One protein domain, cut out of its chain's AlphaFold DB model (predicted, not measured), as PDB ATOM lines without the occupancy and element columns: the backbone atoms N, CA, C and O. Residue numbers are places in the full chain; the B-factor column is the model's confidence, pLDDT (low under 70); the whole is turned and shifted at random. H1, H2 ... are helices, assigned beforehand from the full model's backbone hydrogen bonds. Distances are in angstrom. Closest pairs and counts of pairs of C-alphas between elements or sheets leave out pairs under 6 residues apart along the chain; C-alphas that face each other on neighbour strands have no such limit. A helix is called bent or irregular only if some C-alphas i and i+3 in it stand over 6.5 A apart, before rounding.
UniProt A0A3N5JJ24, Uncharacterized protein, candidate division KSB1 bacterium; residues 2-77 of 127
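AT A GLANCE: This is residues 2 to 77 of the 127 residues of an uncharacterized protein of candidate division KSB1 bacterium (UniProt A0A3N5JJ24). Two long helical pieces, H1b and H2, make a narrow V joined at its point by a tight turn; the short helix H3 folds back on the far end of H2, and the first part of H1 sticks out as a free arm with a sharp kink in it. The V is open: residues 2 to 22 and residues 45 to 53 stand free, and no part fills the space between the arms of the V. The printed part has 76 residues with three named helices, in the order H1, H2, H3, and no named strand; the class is all helix. The whole is only just extended, close to loose, with a radius of gyration of the C-alphas of 17.4 A, and its outline is flat, 48 by 43 by 17 A.

HOW THE PARTS SIT: Residues 5 to 32 were assigned by their hydrogen bonds as one helix, H1, but it is bent: C-alphas 12 and 15 are 7.9 A apart. Its arms are H1a, residues 5 to 12, and H1b, residues 15 to 32; their lines are about perpendicular, at 80 degrees. H1a touches no helix. A tight link of four residues leads from H1 to H2, residues 37 to 62. H1b and H2 form a helical hairpin, running opposite ways at a shallow tilt of 28 degrees. They touch through residues 27 to 31 of H1b and 37 to 44 of H2 alone, and their closest C-alphas, those of Gly 30 and Val 40, are 6.4 A apart. Another tight link of four residues leads to H3, residues 67 to 75. H2 and H3 form a second helical hairpin, opposite ways at a shallow tilt of 28 degrees. H2 touches H3 with residues 58 to 62 alone; the closest C-alphas, those of Leu 61 and Gly 68, are 4.5 A apart. H3 is apart from both H1a and H1b, and H1a is apart from H2. In H1a, H1b, H2 and H3 every O i to N i+4 pair is within hydrogen-bond range.

IN THESE COORDINATES: H1a begins at C-alpha 5, at (32.888, -25.390, -115.324). H1b measures 25.7 A from C-alpha 15 to C-alpha 32, which is at (7.701, -3.840, -131.089). H2 measures 36.9 A from C-alpha 37 to C-alpha 62. H3 measures 12.4 A and ends at C-alpha 75, at (1.881, -36.104, -131.865).

THE WHOLE: The two C-alphas farthest apart are those of Tyr 2 and Lys 36, at 49.3 A. The printed part has no cut, and neither link is long. The mean pLDDT of the printed part is 87.3, with residues 2 to 3 under 70.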
ATOM      1  N   TYR A   2      41.558 -30.414-116.023       64.44
ATOM      2  CA  TYR A   2      40.508 -29.521-115.512       64.44
ATOM      3  C   TYR A   2      39.600 -29.105-116.668       64.44
ATOM      4  O   TYR A   2      39.988 -28.289-117.500       64.44
ATOM      5  N   VAL A   3      38.400 -29.679-116.741       67.62
ATOM      6  CA  VAL A   3      37.380 -29.209-117.681       67.62
ATOM      7  C   VAL A   3      36.758 -27.945-117.076       67.62
ATOM      8  O   VAL A   3      36.252 -28.007-115.951       67.62
ATOM      9  N   PRO A   4      36.813 -26.783-117.749       76.75
ATOM     10  CA  PRO A   4      36.268 -25.549-117.198       76.75
ATOM     11  C   PRO A   4      34.766 -25.705-116.939       76.75
ATOM     12  O   PRO A   4      34.022 -26.172-117.802       76.75
ATOM     13  N   ARG A   5      34.300 -25.283-115.752       75.75
ATOM     14  CA  ARG A   5      32.888 -25.390-115.324       75.75
ATOM     15  C   ARG A   5      31.907 -24.768-116.329       75.75
ATOM     16  O   ARG A   5      30.799 -25.269-116.488       75.75
ATOM     17  N   ILE A   6      32.343 -23.737-117.059       76.38
ATOM     18  CA  ILE A   6      31.587 -23.107-118.151       76.38
ATOM     19  C   ILE A   6      31.330 -24.064-119.327       76.38
ATOM     20  O   ILE A   6      30.234 -24.050-119.883       76.38
ATOM     21  N   ALA A   7      32.291 -24.915-119.694       78.50
ATOM     22  CA  ALA A   7      32.126 -25.849-120.809       78.50
ATOM     23  C   ALA A   7      31.122 -26.960-120.468       78.50
ATOM     24  O   ALA A   7      30.301 -27.335-121.303       78.50
ATOM     25  N   VAL A   8      31.136 -27.433-119.218       80.88
ATOM     26  CA  VAL A   8      30.167 -28.420-118.712       80.88
ATOM     27  C   VAL A   8      28.761 -27.815-118.644       80.88
ATOM     28  O   VAL A   8      27.798 -28.433-119.099       80.88
ATOM     29  N   PHE A   9      28.648 -26.575-118.158       82.75
ATOM     30  CA  PHE A   9      27.382 -25.846-118.128       82.75
ATOM     31  C   PHE A   9      26.784 -25.685-119.531       82.75
ATOM     32  O   PHE A   9      25.623 -26.024-119.755       82.75
ATOM     33  N   TRP A  10      27.579 -25.240-120.507       85.12
ATOM     34  CA  TRP A  10      27.100 -25.087-121.882       85.12
ATOM     35  C   TRP A  10      26.695 -26.421-122.517       85.12
ATOM     36  O   TRP A  10      25.651 -26.500-123.167       85.12
ATOM     37  N   ALA A  11      27.463 -27.489-122.299       83.19
ATOM     38  CA  ALA A  11      27.119 -28.807-122.820       83.19
ATOM     39  C   ALA A  11      25.748 -29.287-122.309       83.19
ATOM     40  O   ALA A  11      24.958 -29.822-123.092       83.19
ATOM     41  N   GLN A  12      25.434 -29.040-121.036       86.88
ATOM     42  CA  GLN A  12      24.216 -29.530-120.393       86.88
ATOM     43  C   GLN A  12      22.998 -28.611-120.589       86.88
ATOM     44  O   GLN A  12      21.897 -29.098-120.837       86.88
ATOM     45  N   TYR A  13      23.182 -27.288-120.548       88.56
ATOM     46  CA  TYR A  13      22.079 -26.317-120.499       88.56
ATOM     47  C   TYR A  13      21.840 -25.549-121.804       88.56
ATOM     48  O   TYR A  13      20.953 -24.698-121.852       88.56
ATOM     49  N   ARG A  14      22.540 -25.866-122.903       89.44
ATOM     50  CA  ARG A  14      22.350 -25.157-124.185       89.44
ATOM     51  C   ARG A  14      20.896 -25.080-124.650       89.44
ATOM     52  O   ARG A  14      20.446 -24.032-125.087       89.44
ATOM     53  N   ARG A  15      20.152 -26.185-124.549       85.06
ATOM     54  CA  ARG A  15      18.765 -26.281-125.038       85.06
ATOM     55  C   ARG A  15      17.797 -25.373-124.262       85.06
ATOM     56  O   ARG A  15      17.128 -24.577-124.915       85.06
ATOM     57  N   PRO A  16      17.720 -25.433-122.917       86.31
ATOM     58  CA  PRO A  16      16.853 -24.527-122.162       86.31
ATOM     59  C   PRO A  16      17.284 -23.062-122.282       86.31
ATOM     60  O   PRO A  16      16.422 -22.196-122.384       86.31
ATOM     61  N   VAL A  17      18.590 -22.774-122.352       89.31
ATOM     62  CA  VAL A  17      19.083 -21.402-122.570       89.31
ATOM     63  C   VAL A  17      18.597 -20.855-123.914       89.31
ATOM     64  O   VAL A  17      18.045 -19.760-123.959       89.31
ATOM     65  N   ILE A  18      18.718 -21.630-124.998       88.81
ATOM     66  CA  ILE A  18      18.199 -21.238-126.318       88.81
ATOM     67  C   ILE A  18      16.682 -21.014-126.261       88.81
ATOM     68  O   ILE A  18      16.199 -20.011-126.777       88.81
ATOM     69  N   ALA A  19      15.928 -21.901-125.606       84.69
ATOM     70  CA  ALA A  19      14.474 -21.768-125.494       84.69
ATOM     71  C   ALA A  19      14.051 -20.483-124.753       84.69
ATOM     72  O   ALA A  19      13.120 -19.799-125.186       84.69
ATOM     73  N   LEU A  20      14.754 -20.121-123.674       86.44
ATOM     74  CA  LEU A  20      14.514 -18.878-122.936       86.44
ATOM     75  C   LEU A  20      14.822 -17.643-123.787       86.44
ATOM     76  O   LEU A  20      14.010 -16.720-123.833       86.44
ATOM     77  N   VAL A  21      15.952 -17.646-124.501       91.31
ATOM     78  CA  VAL A  21      16.330 -16.547-125.403       91.31
ATOM     79  C   VAL A  21      15.292 -16.368-126.509       91.31
ATOM     80  O   VAL A  21      14.840 -15.250-126.740       91.31
ATOM     81  N   VAL A  22      14.857 -17.457-127.151       88.56
ATOM     82  CA  VAL A  22      13.827 -17.416-128.203       88.56
ATOM     83  C   VAL A  22      12.507 -16.875-127.655       88.56
ATOM     84  O   VAL A  22      11.908 -15.997-128.271       88.56
ATOM     85  N   THR A  23      12.074 -17.338-126.481       85.00
ATOM     86  CA  THR A  23      10.835 -16.862-125.849       85.00
ATOM     87  C   THR A  23      10.912 -15.367-125.536       85.00
ATOM     88  O   THR A  23       9.984 -14.624-125.855       85.00
ATOM     89  N   GLY A  24      12.038 -14.901-124.986       88.00
ATOM     90  CA  GLY A  24      12.280 -13.478-124.742       88.00
ATOM     91  C   GLY A  24      12.236 -12.645-126.025       88.00
ATOM     92  O   GLY A  24      11.629 -11.576-126.041       88.00
ATOM     93  N   LEU A  25      12.801 -13.161-127.123       90.81
ATOM     94  CA  LEU A  25      12.775 -12.500-128.429       90.81
ATOM     95  C   LEU A  25      11.350 -12.369-128.981       90.81
ATOM     96  O   LEU A  25      10.973 -11.306-129.463       90.81
ATOM     97  N   VAL A  26      10.543 -13.429-128.883       85.19
ATOM     98  CA  VAL A  26       9.141 -13.433-129.335       85.19
ATOM     99  C   VAL A  26       8.310 -12.415-128.552       85.19
ATOM    100  O   VAL A  26       7.530 -11.669-129.144       85.19
ATOM    101  N   VAL A  27       8.507 -12.337-127.234       87.88
ATOM    102  CA  VAL A  27       7.852 -11.336-126.379       87.88
ATOM    103  C   VAL A  27       8.270  -9.919-126.782       87.88
ATOM    104  O   VAL A  27       7.409  -9.054-126.942       87.88
ATOM    105  N   LEU A  28       9.567  -9.687-127.013       89.25
ATOM    106  CA  LEU A  28      10.092  -8.396-127.463       89.25
ATOM    107  C   LEU A  28       9.490  -7.978-128.814       89.25
ATOM    108  O   LEU A  28       9.037  -6.845-128.956       89.25
ATOM    109  N   ILE A  29       9.425  -8.898-129.780       89.06
ATOM    110  CA  ILE A  29       8.781  -8.665-131.081       89.06
ATOM    111  C   ILE A  29       7.313  -8.281-130.883       89.06
ATOM    112  O   ILE A  29       6.844  -7.335-131.506       89.06
ATOM    113  N   GLY A  30       6.598  -8.955-129.978       84.50
ATOM    114  CA  GLY A  30       5.218  -8.609-129.650       84.50
ATOM    115  C   GLY A  30       5.060  -7.162-129.172       84.50
ATOM    116  O   GLY A  30       4.145  -6.466-129.611       84.50
ATOM    117  N   PHE A  31       5.985  -6.678-128.340       86.19
ATOM    118  CA  PHE A  31       6.007  -5.275-127.917       86.19
ATOM    119  C   PHE A  31       6.355  -4.313-129.059       86.19
ATOM    120  O   PHE A  31       5.705  -3.278-129.189       86.19
ATOM    121  N   VAL A  32       7.327  -4.655-129.914       89.12
ATOM    122  CA  VAL A  32       7.701  -3.840-131.089       89.12
ATOM    123  C   VAL A  32       6.541  -3.721-132.085       89.12
ATOM    124  O   VAL A  32       6.346  -2.666-132.679       89.12
ATOM    125  N   LEU A  33       5.722  -4.766-132.219       89.19
ATOM    126  CA  LEU A  33       4.499  -4.765-133.030       89.19
ATOM    127  C   LEU A  33       3.338  -3.975-132.392       89.19
ATOM    128  O   LEU A  33       2.243  -3.939-132.951       89.19
ATOM    129  N   GLY A  34       3.547  -3.355-131.225       88.62
ATOM    130  CA  GLY A  34       2.538  -2.553-130.534       88.62
ATOM    131  C   GLY A  34       1.433  -3.375-129.864       88.62
ATOM    132  O   GLY A  34       0.367  -2.835-129.558       88.62
ATOM    133  N   LEU A  35       1.645  -4.676-129.626       88.81
ATOM    134  CA  LEU A  35       0.668  -5.497-128.910       88.81
ATOM    135  C   LEU A  35       0.556  -5.030-127.452       88.81
ATOM    136  O   LEU A  35       1.551  -4.758-126.778       88.81
ATOM    137  N   LYS A  36      -0.674  -4.984-126.929       90.88
ATOM    138  CA  LYS A  36      -0.920  -4.673-125.514       90.88
ATOM    139  C   LYS A  36      -0.202  -5.697-124.629       90.88
ATOM    140  O   LYS A  36      -0.352  -6.898-124.839       90.88
ATOM    141  N   GLY A  37       0.506  -5.234-123.596       86.38
ATOM    142  CA  GLY A  37       1.277  -6.112-122.702       86.38
ATOM    143  C   GLY A  37       0.444  -7.220-122.045       86.38
ATOM    144  O   GLY A  37       0.932  -8.333-121.877       86.38
ATOM    145  N   SER A  38      -0.839  -6.962-121.769       87.25
ATOM    146  CA  SER A  38      -1.778  -7.978-121.275       87.25
ATOM    147  C   SER A  38      -2.030  -9.106-122.279       87.25
ATOM    148  O   SER A  38      -2.118 -10.263-121.879       87.25
ATOM    149  N   LEU A  39      -2.100  -8.799-123.578       87.38
ATOM    150  CA  LEU A  39      -2.264  -9.792-124.640       87.38
ATOM    151  C   LEU A  39      -0.991 -10.623-124.811       87.38
ATOM    152  O   LEU A  39      -1.071 -11.843-124.911       87.38
ATOM    153  N   VAL A  40       0.179  -9.979-124.799       88.94
ATOM    154  CA  VAL A  40       1.475 -10.674-124.889       88.94
ATOM    155  C   VAL A  40       1.661 -11.620-123.700       88.94
ATOM    156  O   VAL A  40       2.016 -12.780-123.892       88.94
ATOM    157  N   ALA A  41       1.348 -11.163-122.483       87.75
ATOM    158  CA  ALA A  41       1.400 -11.988-121.279       87.75
ATOM    159  C   ALA A  41       0.393 -13.147-121.324       87.75
ATOM    160  O   ALA A  41       0.749 -14.274-120.989       87.75
ATOM    161  N   ALA A  42      -0.838 -12.902-121.785       89.00
ATOM    162  CA  ALA A  42      -1.852 -13.944-121.933       89.00
ATOM    163  C   ALA A  42      -1.441 -15.008-122.962       89.00
ATOM    164  O   ALA A  42      -1.574 -16.199-122.691       89.00
ATOM    165  N   LEU A  43      -0.897 -14.605-124.114       86.00
ATOM    166  CA  LEU A  43      -0.400 -15.528-125.138       86.00
ATOM    167  C   LEU A  43       0.807 -16.325-124.639       86.00
ATOM    168  O   LEU A  43       0.851 -17.539-124.823       86.00
ATOM    169  N   ALA A  44       1.759 -15.675-123.967       87.69
ATOM    170  CA  ALA A  44       2.908 -16.353-123.374       87.69
ATOM    171  C   ALA A  44       2.476 -17.369-122.303       87.69
ATOM    172  O   ALA A  44       2.947 -18.506-122.306       87.69
ATOM    173  N   ALA A  45       1.533 -16.993-121.433       88.81
ATOM    174  CA  ALA A  45       0.961 -17.887-120.432       88.81
ATOM    175  C   ALA A  45       0.217 -19.060-121.078       88.81
ATOM    176  O   ALA A  45       0.399 -20.201-120.662       88.81
ATOM    177  N   LEU A  46      -0.570 -18.809-122.128       89.38
ATOM    178  CA  LEU A  46      -1.279 -19.848-122.871       89.38
ATOM    179  C   LEU A  46      -0.304 -20.848-123.504       89.38
ATOM    180  O   LEU A  46      -0.486 -22.054-123.360       89.38
ATOM    181  N   VAL A  47       0.754 -20.365-124.162       85.94
ATOM    182  CA  VAL A  47       1.798 -21.220-124.751       85.94
ATOM    183  C   VAL A  47       2.519 -22.027-123.670       85.94
ATOM    184  O   VAL A  47       2.750 -23.224-123.854       85.94
ATOM    185  N   GLY A  48       2.834 -21.408-122.530       87.75
ATOM    186  CA  GLY A  48       3.421 -22.091-121.378       87.75
ATOM    187  C   GLY A  48       2.522 -23.208-120.849       87.75
ATOM    188  O   GLY A  48       2.961 -24.353-120.755       87.75
ATOM    189  N   LEU A  49       1.245 -22.906-120.593       91.50
ATOM    190  CA  LEU A  49       0.248 -23.872-120.126       91.50
ATOM    191  C   LEU A  49       0.068 -25.033-121.107       91.50
ATOM    192  O   LEU A  49       0.070 -26.189-120.687       91.50
ATOM    193  N   LEU A  50      -0.033 -24.745-122.408       86.75
ATOM    194  CA  LEU A  50      -0.117 -25.779-123.439       86.75
ATOM    195  C   LEU A  50       1.133 -26.663-123.437       86.75
ATOM    196  O   LEU A  50       1.017 -27.885-123.438       86.75
ATOM    197  N   THR A  51       2.327 -26.074-123.368       87.56
ATOM    198  CA  THR A  51       3.592 -26.828-123.351       87.56
ATOM    199  C   THR A  51       3.689 -27.736-122.122       87.56
ATOM    200  O   THR A  51       4.064 -28.906-122.237       87.56
ATOM    201  N   SER A  52       3.298 -27.237-120.946       89.25
ATOM    202  CA  SER A  52       3.231 -28.032-119.718       89.25
ATOM    203  C   SER A  52       2.208 -29.164-119.826       89.25
ATOM    204  O   SER A  52       2.514 -30.291-119.439       89.25
ATOM    205  N   ALA A  53       1.036 -28.909-120.414       89.94
ATOM    206  CA  ALA A  53       0.018 -29.931-120.646       89.94
ATOM    207  C   ALA A  53       0.516 -31.036-121.593       89.94
ATOM    208  O   ALA A  53       0.386 -32.216-121.276       89.94
ATOM    209  N   PHE A  54       1.160 -30.678-122.711       86.75
ATOM    210  CA  PHE A  54       1.774 -31.648-123.626       86.75
ATOM    211  C   PHE A  54       2.910 -32.434-122.969       86.75
ATOM    212  O   PHE A  54       3.045 -33.627-123.224       86.75
ATOM    213  N   THR A  55       3.694 -31.804-122.093       90.25
ATOM    214  CA  THR A  55       4.743 -32.493-121.325       90.25
ATOM    215  C   THR A  55       4.136 -33.509-120.354       90.25
ATOM    216  O   THR A  55       4.610 -34.640-120.277       90.25
ATOM    217  N   GLY A  56       3.053 -33.143-119.660       91.44
ATOM    218  CA  GLY A  56       2.307 -34.053-118.790       91.44
ATOM    219  C   GLY A  56       1.693 -35.223-119.563       91.44
ATOM    220  O   GLY A  56       1.877 -36.377-119.183       91.44
ATOM    221  N   LEU A  57       1.046 -34.948-120.699       89.81
ATOM    222  CA  LEU A  57       0.537 -35.981-121.604       89.81
ATOM    223  C   LEU A  57       1.657 -36.894-122.102       89.81
ATOM    224  O   LEU A  57       1.487 -38.110-122.129       89.81
ATOM    225  N   ALA A  58       2.811 -36.333-122.457       90.25
ATOM    226  CA  ALA A  58       3.947 -37.114-122.914       90.25
ATOM    227  C   ALA A  58       4.495 -38.040-121.825       90.25
ATOM    228  O   ALA A  58       4.824 -39.190-122.114       90.25
ATOM    229  N   ALA A  59       4.541 -37.567-120.577       93.06
ATOM    230  CA  ALA A  59       4.924 -38.381-119.431       93.06
ATOM    231  C   ALA A  59       3.937 -39.536-119.204       93.06
ATOM    232  O   ALA A  59       4.368 -40.676-119.052       93.06
ATOM    233  N   LEU A  60       2.626 -39.266-119.256       94.81
ATOM    234  CA  LEU A  60       1.583 -40.290-119.117       94.81
ATOM    235  C   LEU A  60       1.650 -41.331-120.238       94.81
ATOM    236  O   LEU A  60       1.627 -42.530-119.974       94.81
ATOM    237  N   LEU A  61       1.778 -40.886-121.490       93.81
ATOM    238  CA  LEU A  61       1.921 -41.783-122.636       93.81
ATOM    239  C   LEU A  61       3.206 -42.607-122.543       93.81
ATOM    240  O   LEU A  61       3.193 -43.777-122.906       93.81
ATOM    241  N   GLY A  62       4.291 -42.042-122.010       91.88
ATOM    242  CA  GLY A  62       5.549 -42.749-121.780       91.88
ATOM    243  C   GLY A  62       5.439 -43.946-120.826       91.88
ATOM    244  O   GLY A  62       6.284 -44.836-120.892       91.88
ATOM    245  N   LEU A  63       4.396 -44.007-119.989       95.38
ATOM    246  CA  LEU A  63       4.124 -45.154-119.115       95.38
ATOM    247  C   LEU A  63       3.550 -46.356-119.874       95.38
ATOM    248  O   LEU A  63       3.626 -47.477-119.378       95.38
ATOM    249  N   ILE A  64       2.972 -46.141-121.061       96.12
ATOM    250  CA  ILE A  64       2.378 -47.209-121.867       96.12
ATOM    251  C   ILE A  64       3.487 -47.845-122.718       96.12
ATOM    252  O   ILE A  64       3.964 -47.213-123.671       96.12
ATOM    253  N   PRO A  65       3.897 -49.097-122.437       91.38
ATOM    254  CA  PRO A  65       4.938 -49.749-123.215       91.38
ATOM    255  C   PRO A  65       4.480 -49.945-124.667       91.38
ATOM    256  O   PRO A  65       3.305 -50.200-124.929       91.38
ATOM    257  N   TRP A  66       5.424 -49.832-125.607       92.00
ATOM    258  CA  TRP A  66       5.247 -49.954-127.066       92.00
ATOM    259  C   TRP A  66       4.331 -48.909-127.726       92.00
ATOM    260  O   TRP A  66       4.771 -48.210-128.638       92.00
ATOM    261  N   ILE A  67       3.085 -48.766-127.272       92.69
ATOM    262  CA  ILE A  67       2.071 -47.885-127.869       92.69
ATOM    263  C   ILE A  67       2.361 -46.414-127.551       92.69
ATOM    264  O   ILE A  67       2.274 -45.562-128.436       92.69
ATOM    265  N   GLY A  68       2.764 -46.110-126.315       91.19
ATOM    266  CA  GLY A  68       3.085 -44.755-125.867       91.19
ATOM    267  C   GLY A  68       4.090 -44.030-126.766       91.19
ATOM    268  O   GLY A  68       3.778 -42.959-127.295       91.19
ATOM    269  N   PRO A  69       5.269 -44.627-127.032       90.25
ATOM    270  CA  PRO A  69       6.253 -44.070-127.956       90.25
ATOM    271  C   PRO A  69       5.738 -43.869-129.389       90.25
ATOM    272  O   PRO A  69       6.162 -42.925-130.055       90.25
ATOM    273  N   LEU A  70       4.840 -44.727-129.885       92.06
ATOM    274  CA  LEU A  70       4.259 -44.580-131.226       92.06
ATOM    275  C   LEU A  70       3.314 -43.378-131.293       92.06
ATOM    276  O   LEU A  70       3.417 -42.562-132.210       92.06
ATOM    277  N   ILE A  71       2.447 -43.231-130.289       89.94
ATOM    278  CA  ILE A  71       1.529 -42.092-130.170       89.94
ATOM    279  C   ILE A  71       2.320 -40.784-130.037       89.94
ATOM    280  O   ILE A  71       2.036 -39.817-130.741       89.94
ATOM    281  N   LEU A  72       3.364 -40.767-129.202       90.44
ATOM    282  CA  LEU A  72       4.257 -39.617-129.040       90.44
ATOM    283  C   LEU A  72       4.906 -39.182-130.356       90.44
ATOM    284  O   LEU A  72       4.950 -37.990-130.650       90.44
ATOM    285  N   LYS A  73       5.369 -40.135-131.173       87.81
ATOM    286  CA  LYS A  73       5.929 -39.838-132.499       87.81
ATOM    287  C   LYS A  73       4.893 -39.217-133.433       87.81
ATOM    288  O   LYS A  73       5.238 -38.299-134.163       87.81
ATOM    289  N   ALA A  74       3.643 -39.678-133.397       86.69
ATOM    290  CA  ALA A  74       2.569 -39.103-134.209       86.69
ATOM    291  C   ALA A  74       2.181 -37.681-133.753       86.69
ATOM    292  O   ALA A  74       1.942 -36.802-134.581       86.69
ATOM    293  N   LEU A  75       2.152 -37.428-132.442       83.56
ATOM    294  CA  LEU A  75       1.881 -36.104-131.865       83.56
ATOM    295  C   LEU A  75       3.027 -35.107-132.080       83.56
ATOM    296  O   LEU A  75       2.780 -33.916-132.240       83.56
ATOM    297  N   ALA A  76       4.270 -35.583-132.141       80.94
ATOM    298  CA  ALA A  76       5.455 -34.749-132.326       80.94
ATOM    299  C   ALA A  76       5.610 -34.162-133.745       80.94
ATOM    300  O   ALA A  76       6.604 -33.482-134.002       80.94
ATOM    301  N   ILE A  77       4.658 -34.390-134.661       86.38
ATOM    302  CA  ILE A  77       4.668 -33.848-136.030       86.38
ATOM    303  C   ILE A  77       3.611 -32.730-136.163       86.38
ATOM    304  O   ILE A  77       2.567 -32.923-136.792       86.38
TER     305      ILE A  77